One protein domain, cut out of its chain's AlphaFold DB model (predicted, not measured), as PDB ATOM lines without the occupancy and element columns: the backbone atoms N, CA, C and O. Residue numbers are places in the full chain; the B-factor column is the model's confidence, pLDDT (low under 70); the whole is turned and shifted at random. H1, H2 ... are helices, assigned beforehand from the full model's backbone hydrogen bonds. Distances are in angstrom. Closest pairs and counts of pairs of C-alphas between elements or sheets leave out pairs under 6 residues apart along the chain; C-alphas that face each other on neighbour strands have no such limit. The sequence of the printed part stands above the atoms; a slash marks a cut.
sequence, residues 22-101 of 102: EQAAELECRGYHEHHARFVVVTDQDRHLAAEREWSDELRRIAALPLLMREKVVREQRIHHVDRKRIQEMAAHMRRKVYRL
ATOM      1  N   GLU A  22     177.533 142.651 142.497       52.25
ATOM      2  CA  GLU A  22     178.342 141.464 142.212       52.25
ATOM      3  C   GLU A  22     177.870 140.767 140.928       52.25
ATOM      4  O   GLU A  22     178.688 140.363 140.106       52.25
ATOM      5  N   GLN A  23     176.552 140.707 140.705       51.09
ATOM      6  CA  GLN A  23     175.961 140.181 139.469       51.09
ATOM      7  C   GLN A  23     176.250 141.097 138.272       51.09
ATOM      8  O   GLN A  23     176.406 140.630 137.149       51.09
ATOM      9  N   ALA A  24     176.348 142.408 138.502       49.91
ATOM     10  CA  ALA A  24     176.668 143.385 137.467       49.91
ATOM     11  C   ALA A  24     178.086 143.223 136.901       49.91
ATOM     12  O   ALA A  24     178.278 143.334 135.691       49.91
ATOM     13  N   ALA A  25     179.062 142.937 137.769       44.53
ATOM     14  CA  ALA A  25     180.463 142.765 137.388       44.53
ATOM     15  C   ALA A  25     180.686 141.543 136.477       44.53
ATOM     16  O   ALA A  25     181.565 141.560 135.619       44.53
ATOM     17  N   GLU A  26     179.860 140.506 136.617       42.62
ATOM     18  CA  GLU A  26     179.899 139.297 135.783       42.62
ATOM     19  C   GLU A  26     179.298 139.528 134.377       42.62
ATOM     20  O   GLU A  26     179.554 138.775 133.439       42.62
ATOM     21  N   LEU A  27     178.515 140.601 134.214       46.66
ATOM     22  CA  LEU A  27     177.725 140.899 133.015       46.66
ATOM     23  C   LEU A  27     178.342 141.998 132.143       46.66
ATOM     24  O   LEU A  27     177.850 142.277 131.047       46.66
ATOM     25  N   GLU A  28     179.462 142.579 132.573       41.34
ATOM     26  CA  GLU A  28     180.299 143.398 131.709       41.34
ATOM     27  C   GLU A  28     180.934 142.511 130.636       41.34
ATOM     28  O   GLU A  28     181.912 141.821 130.889       41.34
ATOM     29  N   CYS A  29     180.317 142.541 129.452       43.91
ATOM     30  CA  CYS A  29     180.694 142.216 128.064       43.91
ATOM     31  C   CYS A  29     182.074 141.601 127.688       43.91
ATOM     32  O   CYS A  29     182.245 141.201 126.537       43.91
ATOM     33  N   ARG A  30     183.061 141.481 128.580       36.44
ATOM     34  CA  ARG A  30     184.337 140.774 128.384       36.44
ATOM     35  C   ARG A  30     184.183 139.249 128.321       36.44
ATOM     36  O   ARG A  30     185.004 138.615 127.673       36.44
ATOM     37  N   GLY A  31     183.126 138.675 128.903       40.38
ATOM     38  CA  GLY A  31     182.823 137.233 128.821       40.38
ATOM     39  C   GLY A  31     182.098 136.782 127.542       40.38
ATOM     40  O   GLY A  31     181.823 135.602 127.372       40.38
ATOM     41  N   TYR A  32     181.767 137.689 126.613       41.06
ATOM     42  CA  TYR A  32     180.843 137.391 125.506       41.06
ATOM     43  C   TYR A  32     181.381 136.379 124.463       41.06
ATOM     44  O   TYR A  32     180.614 135.829 123.674       41.06
ATOM     45  N   HIS A  33     182.684 136.085 124.472       42.38
ATOM     46  CA  HIS A  33     183.286 135.082 123.586       42.38
ATOM     47  C   HIS A  33     183.452 133.699 124.230       42.38
ATOM     48  O   HIS A  33     183.683 132.732 123.508       42.38
ATOM     49  N   GLU A  34     183.273 133.575 125.546       41.75
ATOM     50  CA  GLU A  34     183.424 132.310 126.263       41.75
ATOM     51  C   GLU A  34     182.203 132.072 127.157       41.75
ATOM     52  O   GLU A  34     182.082 132.606 128.249       41.75
ATOM     53  N   HIS A  35     181.281 131.259 126.636       45.41
ATOM     54  CA  HIS A  35     180.359 130.393 127.376       45.41
ATOM     55  C   HIS A  35     179.632 130.981 128.618       45.41
ATOM     56  O   HIS A  35     180.177 130.989 129.711       45.41
ATOM     57  N   HIS A  36     178.336 131.319 128.465       39.91
ATOM     58  CA  HIS A  36     177.197 130.839 129.300       39.91
ATOM     59  C   HIS A  36     176.045 131.825 129.603       39.91
ATOM     60  O   HIS A  36     174.970 131.344 129.962       39.91
ATOM     61  N   ALA A  37     176.144 133.142 129.389       44.62
ATOM     62  CA  ALA A  37     175.015 134.045 129.678       44.62
ATOM     63  C   ALA A  37     174.287 134.534 128.408       44.62
ATOM     64  O   ALA A  37     174.831 135.274 127.597       44.62
ATOM     65  N   ARG A  38     173.012 134.146 128.252       42.72
ATOM     66  CA  ARG A  38     172.120 134.554 127.141       42.72
ATOM     67  C   ARG A  38     171.649 136.022 127.233       42.72
ATOM     68  O   ARG A  38     170.966 136.493 126.327       42.72
ATOM     69  N   PHE A  39     171.978 136.725 128.320       45.28
ATOM     70  CA  PHE A  39     171.464 138.054 128.658       45.28
ATOM     71  C   PHE A  39     172.548 138.912 129.316       45.28
ATOM     72  O   PHE A  39     173.331 138.398 130.111       45.28
ATOM     73  N   VAL A  40     172.547 140.213 129.018       50.03
ATOM     74  CA  VAL A  40     173.383 141.228 129.678       50.03
ATOM     75  C   VAL A  40     172.490 142.085 130.567       50.03
ATOM     76  O   VAL A  40     171.409 142.505 130.149       50.03
ATOM     77  N   VAL A  41     172.933 142.352 131.792       50.84
ATOM     78  CA  VAL A  41     172.209 143.220 132.722       50.84
ATOM     79  C   VAL A  41     172.649 144.663 132.561       50.84
ATOM     80  O   VAL A  41     173.830 144.977 132.451       50.84
ATOM     81  N   VAL A  42     171.657 145.548 132.574       55.66
ATOM     82  CA  VAL A  42     171.838 146.993 132.508       55.66
ATOM     83  C   VAL A  42     171.731 147.555 133.920       55.66
ATOM     84  O   VAL A  42     170.639 147.599 134.482       55.66
ATOM     85  N   THR A  43     172.850 147.984 134.496       56.00
ATOM     86  CA  THR A  43     172.895 148.596 135.836       56.00
ATOM     87  C   THR A  43     172.728 150.108 135.838       56.00
ATOM     88  O   THR A  43     172.309 150.674 136.842       56.00
ATOM     89  N   ASP A  44     173.001 150.758 134.708       66.88
ATOM     90  CA  ASP A  44     172.784 152.188 134.501       66.88
ATOM     91  C   ASP A  44     171.833 152.383 133.317       66.88
ATOM     92  O   ASP A  44     172.205 152.267 132.143       66.88
ATOM     93  N   GLN A  45     170.566 152.636 133.645       66.00
ATOM     94  CA  GLN A  45     169.502 152.767 132.657       66.00
ATOM     95  C   GLN A  45     169.691 154.001 131.763       66.00
ATOM     96  O   GLN A  45     169.412 153.927 130.565       66.00
ATOM     97  N   ASP A  46     170.185 155.114 132.302       68.06
ATOM     98  CA  ASP A  46     170.342 156.357 131.545       68.06
ATOM     99  C   ASP A  46     171.499 156.261 130.552       68.06
ATOM    100  O   ASP A  46     171.348 156.636 129.381       68.06
ATOM    101  N   ARG A  47     172.629 155.679 130.974       63.00
ATOM    102  CA  ARG A  47     173.749 155.381 130.071       63.00
ATOM    103  C   ARG A  47     173.360 154.375 129.002       63.00
ATOM    104  O   ARG A  47     173.731 154.554 127.843       63.00
ATOM    105  N   HIS A  48     172.569 153.361 129.349       66.12
ATOM    106  CA  HIS A  48     172.044 152.421 128.365       66.12
ATOM    107  C   HIS A  48     171.166 153.115 127.325       66.12
ATOM    108  O   HIS A  48     171.404 152.962 126.131       66.12
ATOM    109  N   LEU A  49     170.200 153.935 127.747       70.12
ATOM    110  CA  LEU A  49     169.353 154.677 126.813       70.12
ATOM    111  C   LEU A  49     170.164 155.643 125.938       70.12
ATOM    112  O   LEU A  49     169.828 155.833 124.771       70.12
ATOM    113  N   ALA A  50     171.226 156.254 126.471       70.88
ATOM    114  CA  ALA A  50     172.138 157.079 125.685       70.88
ATOM    115  C   ALA A  50     172.871 156.256 124.611       70.88
ATOM    116  O   ALA A  50     172.857 156.652 123.447       70.88
ATOM    117  N   ALA A  51     173.406 155.088 124.972       69.06
ATOM    118  CA  ALA A  51     174.058 154.175 124.035       69.06
ATOM    119  C   ALA A  51     173.086 153.619 122.975       69.06
ATOM    120  O   ALA A  51     173.441 153.522 121.801       69.06
ATOM    121  N   GLU A  52     171.835 153.311 123.343       77.06
ATOM    122  CA  GLU A  52     170.795 152.907 122.384       77.06
ATOM    123  C   GLU A  52     170.495 153.999 121.361       77.06
ATOM    124  O   GLU A  52     170.295 153.705 120.177       77.06
ATOM    125  N   ARG A  53     170.438 155.256 121.817       78.44
ATOM    126  CA  ARG A  53     170.212 156.411 120.944       78.44
ATOM    127  C   ARG A  53     171.376 156.592 119.981       78.44
ATOM    128  O   ARG A  53     171.140 156.627 118.778       78.44
ATOM    129  N   GLU A  54     172.603 156.608 120.494       77.06
ATOM    130  CA  GLU A  54     173.813 156.765 119.680       77.06
ATOM    131  C   GLU A  54     173.928 155.651 118.627       77.06
ATOM    132  O   GLU A  54     174.151 155.917 117.447       77.06
ATOM    133  N   TRP A  55     173.647 154.403 119.017       81.69
ATOM    134  CA  TRP A  55     173.600 153.273 118.092       81.69
ATOM    135  C   TRP A  55     172.525 153.433 117.020       81.69
ATOM    136  O   TRP A  55     172.770 153.222 115.833       81.69
ATOM    137  N   SER A  56     171.310 153.797 117.427       85.44
ATOM    138  CA  SER A  56     170.186 153.974 116.505       85.44
ATOM    139  C   SER A  56     170.452 155.091 115.496       85.44
ATOM    140  O   SER A  56     170.078 154.962 114.327       85.44
ATOM    141  N   ASP A  57     171.105 156.169 115.929       86.81
ATOM    142  CA  ASP A  57     171.505 157.273 115.061       86.81
ATOM    143  C   ASP A  57     172.592 156.841 114.072       86.81
ATOM    144  O   ASP A  57     172.511 157.177 112.887       86.81
ATOM    145  N   GLU A  58     173.535 156.005 114.502       87.50
ATOM    146  CA  GLU A  58     174.567 155.448 113.629       87.50
ATOM    147  C   GLU A  58     173.991 154.480 112.577       87.50
ATOM    148  O   GLU A  58     174.283 154.602 111.382       87.50
ATOM    149  N   LEU A  59     173.073 153.584 112.963       90.00
ATOM    150  CA  LEU A  59     172.351 152.736 112.003       90.00
ATOM    151  C   LEU A  59     171.556 153.578 110.997       90.00
ATOM    152  O   LEU A  59     171.522 153.257 109.804       90.00
ATOM    153  N   ARG A  60     170.935 154.674 111.454       91.81
ATOM    154  CA  ARG A  60     170.200 155.605 110.589       91.81
ATOM    155  C   ARG A  60     171.137 156.304 109.602       91.81
ATOM    156  O   ARG A  60     170.787 156.416 108.427       91.81
ATOM    157  N   ARG A  61     172.323 156.729 110.049       93.38
ATOM    158  CA  ARG A  61     173.366 157.329 109.202       93.38
ATOM    159  C   ARG A  61     173.792 156.366 108.095       93.38
ATOM    160  O   ARG A  61     173.838 156.757 106.933       93.38
ATOM    161  N   ILE A  62     174.027 155.097 108.432       92.88
ATOM    162  CA  ILE A  62     174.380 154.052 107.459       92.88
ATOM    163  C   ILE A  62     173.217 153.767 106.501       92.88
ATOM    164  O   ILE A  62     173.425 153.606 105.296       92.88
ATOM    165  N   ALA A  63     171.981 153.729 107.002       94.38
ATOM    166  CA  ALA A  63     170.793 153.505 106.182       94.38
ATOM    167  C   ALA A  63     170.598 154.590 105.108       94.38
ATOM    168  O   ALA A  63     170.171 154.258 103.998       94.38
ATOM    169  N   ALA A  64     170.956 155.839 105.416       94.00
ATOM    170  CA  ALA A  64     170.882 156.979 104.503       94.00
ATOM    171  C   ALA A  64     171.932 156.952 103.374       94.00
ATOM    172  O   ALA A  64     171.796 157.689 102.398       94.00
ATOM    173  N   LEU A  65     172.964 156.104 103.469       94.00
ATOM    174  CA  LEU A  65     173.982 155.988 102.425       94.00
ATOM    175  C   LEU A  65     173.409 155.385 101.123       94.00
ATOM    176  O   LEU A  65     172.495 154.546 101.163       94.00
ATOM    177  N   PRO A  66     173.995 155.727  99.956       93.50
ATOM    178  CA  PRO A  66     173.741 155.020  98.702       93.50
ATOM    179  C   PRO A  66     173.991 153.514  98.839       93.50
ATOM    180  O   PRO A  66     174.852 153.093  99.612       93.50
ATOM    181  N   LEU A  67     173.268 152.697  98.061       92.31
ATOM    182  CA  LEU A  67     173.249 151.233  98.210       92.31
ATOM    183  C   LEU A  67     174.653 150.614  98.298       92.31
ATOM    184  O   LEU A  67     174.932 149.903  99.258       92.31
ATOM    185  N   LEU A  68     175.535 150.935  97.347       94.69
ATOM    186  CA  LEU A  68     176.886 150.368  97.284       94.69
ATOM    187  C   LEU A  68     177.752 150.772  98.486       94.69
ATOM    188  O   LEU A  68     178.472 149.944  99.042       94.69
ATOM    189  N   MET A  69     177.648 152.026  98.938       94.75
ATOM    190  CA  MET A  69     178.379 152.516 100.113       94.75
ATOM    191  C   MET A  69     177.868 151.868 101.398       94.75
ATOM    192  O   MET A  69     178.655 151.464 102.250       94.75
ATOM    193  N   ARG A  70     176.550 151.707 101.519       94.38
ATOM    194  CA  ARG A  70     175.930 151.014 102.648       94.38
ATOM    195  C   ARG A  70     176.379 149.556 102.737       94.38
ATOM    196  O   ARG A  70     176.725 149.094 103.818       94.38
ATOM    197  N   GLU A  71     176.386 148.833 101.619       93.25
ATOM    198  CA  GLU A  71     176.833 147.435 101.576       93.25
ATOM    199  C   GLU A  71     178.313 147.283 101.927       93.25
ATOM    200  O   GLU A  71     178.677 146.346 102.641       93.25
ATOM    201  N   LYS A  72     179.150 148.221 101.469       94.25
ATOM    202  CA  LYS A  72     180.564 148.288 101.834       94.25
ATOM    203  C   LYS A  72     180.738 148.449 103.347       94.25
ATOM    204  O   LYS A  72     181.390 147.611 103.962       94.25
ATOM    205  N   VAL A  73     180.077 149.438 103.953       91.25
ATOM    206  CA  VAL A  73     180.163 149.703 105.402       91.25
ATOM    207  C   VAL A  73     179.680 148.509 106.229       91.25
ATOM    208  O   VAL A  73     180.364 148.099 107.164       91.25
ATOM    209  N   VAL A  74     178.546 147.900 105.860       87.94
ATOM    210  CA  VAL A  74     178.013 146.703 106.541       87.94
ATOM    211  C   VAL A  74     179.032 145.562 106.553       87.94
ATOM    212  O   VAL A  74     179.158 144.861 107.557       87.94
ATOM    213  N   ARG A  75     179.761 145.373 105.448       88.75
ATOM    214  CA  ARG A  75     180.779 144.326 105.320       88.75
ATOM    215  C   ARG A  75     182.044 144.653 106.111       88.75
ATOM    216  O   ARG A  75     182.527 143.795 106.841       88.75
ATOM    217  N   GLU A  76     182.570 145.868 105.963       89.00
ATOM    218  CA  GLU A  76     183.818 146.306 106.605       89.00
ATOM    219  C   GLU A  76     183.702 146.304 108.128       89.00
ATOM    220  O   GLU A  76     184.595 145.810 108.809       89.00
ATOM    221  N   GLN A  77     182.568 146.768 108.655       82.31
ATOM    222  CA  GLN A  77     182.317 146.814 110.095       82.31
ATOM    223  C   GLN A  77     181.723 145.515 110.652       82.31
ATOM    224  O   GLN A  77     181.357 145.463 111.820       82.31
ATOM    225  N   ARG A  78     181.603 144.465 109.823       81.25
ATOM    226  CA  ARG A  78     181.077 143.147 110.221       81.25
ATOM    227  C   ARG A  78     179.740 143.240 110.973       81.25
ATOM    228  O   ARG A  78     179.512 142.515 111.937       81.25
ATOM    229  N   ILE A  79     178.855 144.127 110.517       79.50
ATOM    230  CA  ILE A  79     177.584 144.406 111.193       79.50
ATOM    231  C   ILE A  79     176.736 143.132 111.237       79.50
ATOM    232  O   ILE A  79     176.512 142.476 110.212       79.50
ATOM    233  N   HIS A  80     176.226 142.803 112.423       80.81
ATOM    234  CA  HIS A  80     175.431 141.602 112.635       80.81
ATOM    235  C   HIS A  80     174.143 141.592 111.790       80.81
ATOM    236  O   HIS A  80     173.559 142.630 111.470       80.81
ATOM    237  N   HIS A  81     173.646 140.399 111.442       81.25
ATOM    238  CA  HIS A  81     172.511 140.242 110.523       81.25
ATOM    239  C   HIS A  81     171.214 140.927 111.006       81.25
ATOM    240  O   HIS A  81     170.424 141.390 110.183       81.25
ATOM    241  N   VAL A  82     171.010 141.025 112.324       80.19
ATOM    242  CA  VAL A  82     169.865 141.732 112.931       80.19
ATOM    243  C   VAL A  82     169.916 143.229 112.617       80.19
ATOM    244  O   VAL A  82     168.944 143.781 112.101       80.19
ATOM    245  N   ASP A  83     171.052 143.883 112.853       84.94
ATOM    246  CA  ASP A  83     171.214 145.309 112.558       84.94
ATOM    247  C   ASP A  83     171.279 145.572 111.053       84.94
ATOM    248  O   ASP A  83     170.719 146.556 110.573       84.94
ATOM    249  N   ARG A  84     171.837 144.640 110.269       87.19
ATOM    250  CA  ARG A  84     171.757 144.680 108.802       87.19
ATOM    251  C   ARG A  84     170.305 144.730 108.318       87.19
ATOM    252  O   ARG A  84     169.994 145.533 107.436       87.19
ATOM    253  N   LYS A  85     169.416 143.908 108.889       88.38
ATOM    254  CA  LYS A  85     167.982 143.923 108.562       88.38
ATOM    255  C   LYS A  85     167.350 145.273 108.921       88.38
ATOM    256  O   LYS A  85     166.693 145.873 108.072       88.38
ATOM    257  N   ARG A  86     167.629 145.804 110.118       89.06
ATOM    258  CA  ARG A  86     167.151 147.133 110.552       89.06
ATOM    259  C   ARG A  86     167.602 148.247 109.602       89.06
ATOM    260  O   ARG A  86     166.786 149.060 109.177       89.06
ATOM    261  N   ILE A  87     168.877 148.253 109.212       91.50
ATOM    262  CA  ILE A  87     169.446 149.203 108.243       91.50
ATOM    263  C   ILE A  87     168.685 149.148 106.905       91.50
ATOM    264  O   ILE A  87     168.353 150.188 106.331       91.50
ATOM    265  N   GLN A  88     168.389 147.947 106.396       92.50
ATOM    266  CA  GLN A  88     167.661 147.764 105.135       92.50
ATOM    267  C   GLN A  88     166.215 148.270 105.213       92.50
ATOM    268  O   GLN A  88     165.747 148.937 104.285       92.50
ATOM    269  N   GLU A  89     165.520 147.994 106.316       91.81
ATOM    270  CA  GLU A  89     164.155 148.470 106.567       91.81
ATOM    271  C   GLU A  89     164.106 150.003 106.658       91.81
ATOM    272  O   GLU A  89     163.292 150.639 105.980       91.81
ATOM    273  N   MET A  90     165.034 150.616 107.405       94.12
ATOM    274  CA  MET A  90     165.165 152.076 107.500       94.12
ATOM    275  C   MET A  90     165.412 152.712 106.127       94.12
ATOM    276  O   MET A  90     164.731 153.665 105.744       94.12
ATOM    277  N   ALA A  91     166.331 152.147 105.343       93.00
ATOM    278  CA  ALA A  91     166.639 152.610 103.995       93.00
ATOM    279  C   ALA A  91     165.447 152.512 103.027       93.00
ATOM    280  O   ALA A  91     165.262 153.363 102.151       93.00
ATOM    281  N   ALA A  92     164.645 151.450 103.131       91.25
ATOM    282  CA  ALA A  92     163.431 151.297 102.337       91.25
ATOM    283  C   ALA A  92     162.384 152.356 102.713       91.25
ATOM    284  O   ALA A  92     161.795 152.973 101.824       91.25
ATOM    285  N   HIS A  93     162.199 152.613 104.010       90.25
ATOM    286  CA  HIS A  93     161.272 153.633 104.507       90.25
ATOM    287  C   HIS A  93     161.652 155.046 104.056       90.25
ATOM    288  O   HIS A  93     160.799 155.792 103.580       90.25
ATOM    289  N   MET A  94     162.939 155.397 104.140       87.94
ATOM    290  CA  MET A  94     163.448 156.693 103.676       87.94
ATOM    291  C   MET A  94     163.156 156.913 102.190       87.94
ATOM    292  O   MET A  94     162.624 157.955 101.821       87.94
ATOM    293  N   ARG A  95     163.409 155.905 101.343       81.81
ATOM    294  CA  ARG A  95     163.104 155.985  99.907       81.81
ATOM    295  C   ARG A  95     161.614 156.181  99.651       81.81
ATOM    296  O   ARG A  95     161.249 157.077  98.902       81.81
ATOM    297  N   ARG A  96     160.745 155.406 100.310       77.88
ATOM    298  CA  ARG A  96     159.285 155.558 100.167       77.88
ATOM    299  C   ARG A  96     158.800 156.954 100.552       77.88
ATOM    300  O   ARG A  96     157.888 157.455  99.912       77.88
ATOM    301  N   LYS A  97     159.400 157.586 101.569       70.88
ATOM    302  CA  LYS A  97     159.082 158.971 101.947       70.88
ATOM    303  C   LYS A  97     159.522 159.985 100.894       70.88
ATOM    304  O   LYS A  97     158.752 160.891 100.608       70.88
ATOM    305  N   VAL A  98     160.704 159.808 100.302       62.53
ATOM    306  CA  VAL A  98     161.184 160.665  99.204       62.53
ATOM    307  C   VAL A  98     160.243 160.582  98.000       62.53
ATOM    308  O   VAL A  98     159.821 161.612  97.499       62.53
ATOM    309  N   TYR A  99     159.819 159.378  97.603       59.41
ATOM    310  CA  TYR A  99     158.873 159.193  96.492       59.41
ATOM    311  C   TYR A  99     157.445 159.678  96.772       59.41
ATOM    312  O   TYR A  99     156.658 159.776  95.844       59.41
ATOM    313  N   ARG A 100     157.080 159.945  98.032       57.66
ATOM    314  CA  ARG A 100     155.747 160.459  98.398       57.66
ATOM    315  C   ARG A 100     155.667 161.988  98.381       57.66
ATOM    316  O   ARG A 100     154.588 162.527  98.588       57.66
ATOM    317  N   LEU A 101     156.812 162.654  98.237       53.09
ATOM    318  CA  LEU A 101     156.972 164.111  98.228       53.09
ATOM    319  C   LEU A 101     157.270 164.660  96.821       53.09
ATOM    320  O   LEU A 101     157.496 165.859  96.684       53.09
TER     321      LEU A 101
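This is residues 22 to 101 of the 102 residues of an uncharacterized protein of Nocardia farcinica (UniProt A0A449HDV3). The last part of the long helix H2 packs on residues 83 to 91 of the long helix H4, with short H3 folding back between them along the chain; at the far end of H2, H1 and the looped residues 27 to 44 make a loose head. The printed part has 80 residues and is all helix, H1 to H4 in order, with no named strand. It is loose, with a radius of gyration of the C-alphas of 16.4 A, spanning 53 by 26 by 16 A.

H1, residues 22 to 26, begins at C-alpha 22 (178.342, 141.464, 142.212) and measures 7.0 A. H2, residues 45 to 63, measures 26.5 A; H3, residues 67 to 76, 14.4 A. H4, residues 81 to 99, measures 27.2 A, ending at C-alpha 99 (158.873, 159.193, 96.492).

H1 is apart from H2, H3 and H4. H2, with residues 62 to 63 alone, only just touches H3, with 3 pairs of C-alphas within 8 A; the closest, Ile 62 and Arg 70, are 5.9 A apart. H2 touches H4 at a steep tilt of 60 degrees, closest at the C-alphas of Ala 63 and Ala 91, 4.8 A. Every O i to N i+4 pair is within hydrogen-bond range in H2, H3 and H4; in H1 0 of 1, but 2 of 2 O i to N i+3 pairs.

The printed part has no cut; H1 to H2 is a long link. Residues 22 to 48, 51 and 98 to 101 have pLDDT under 70.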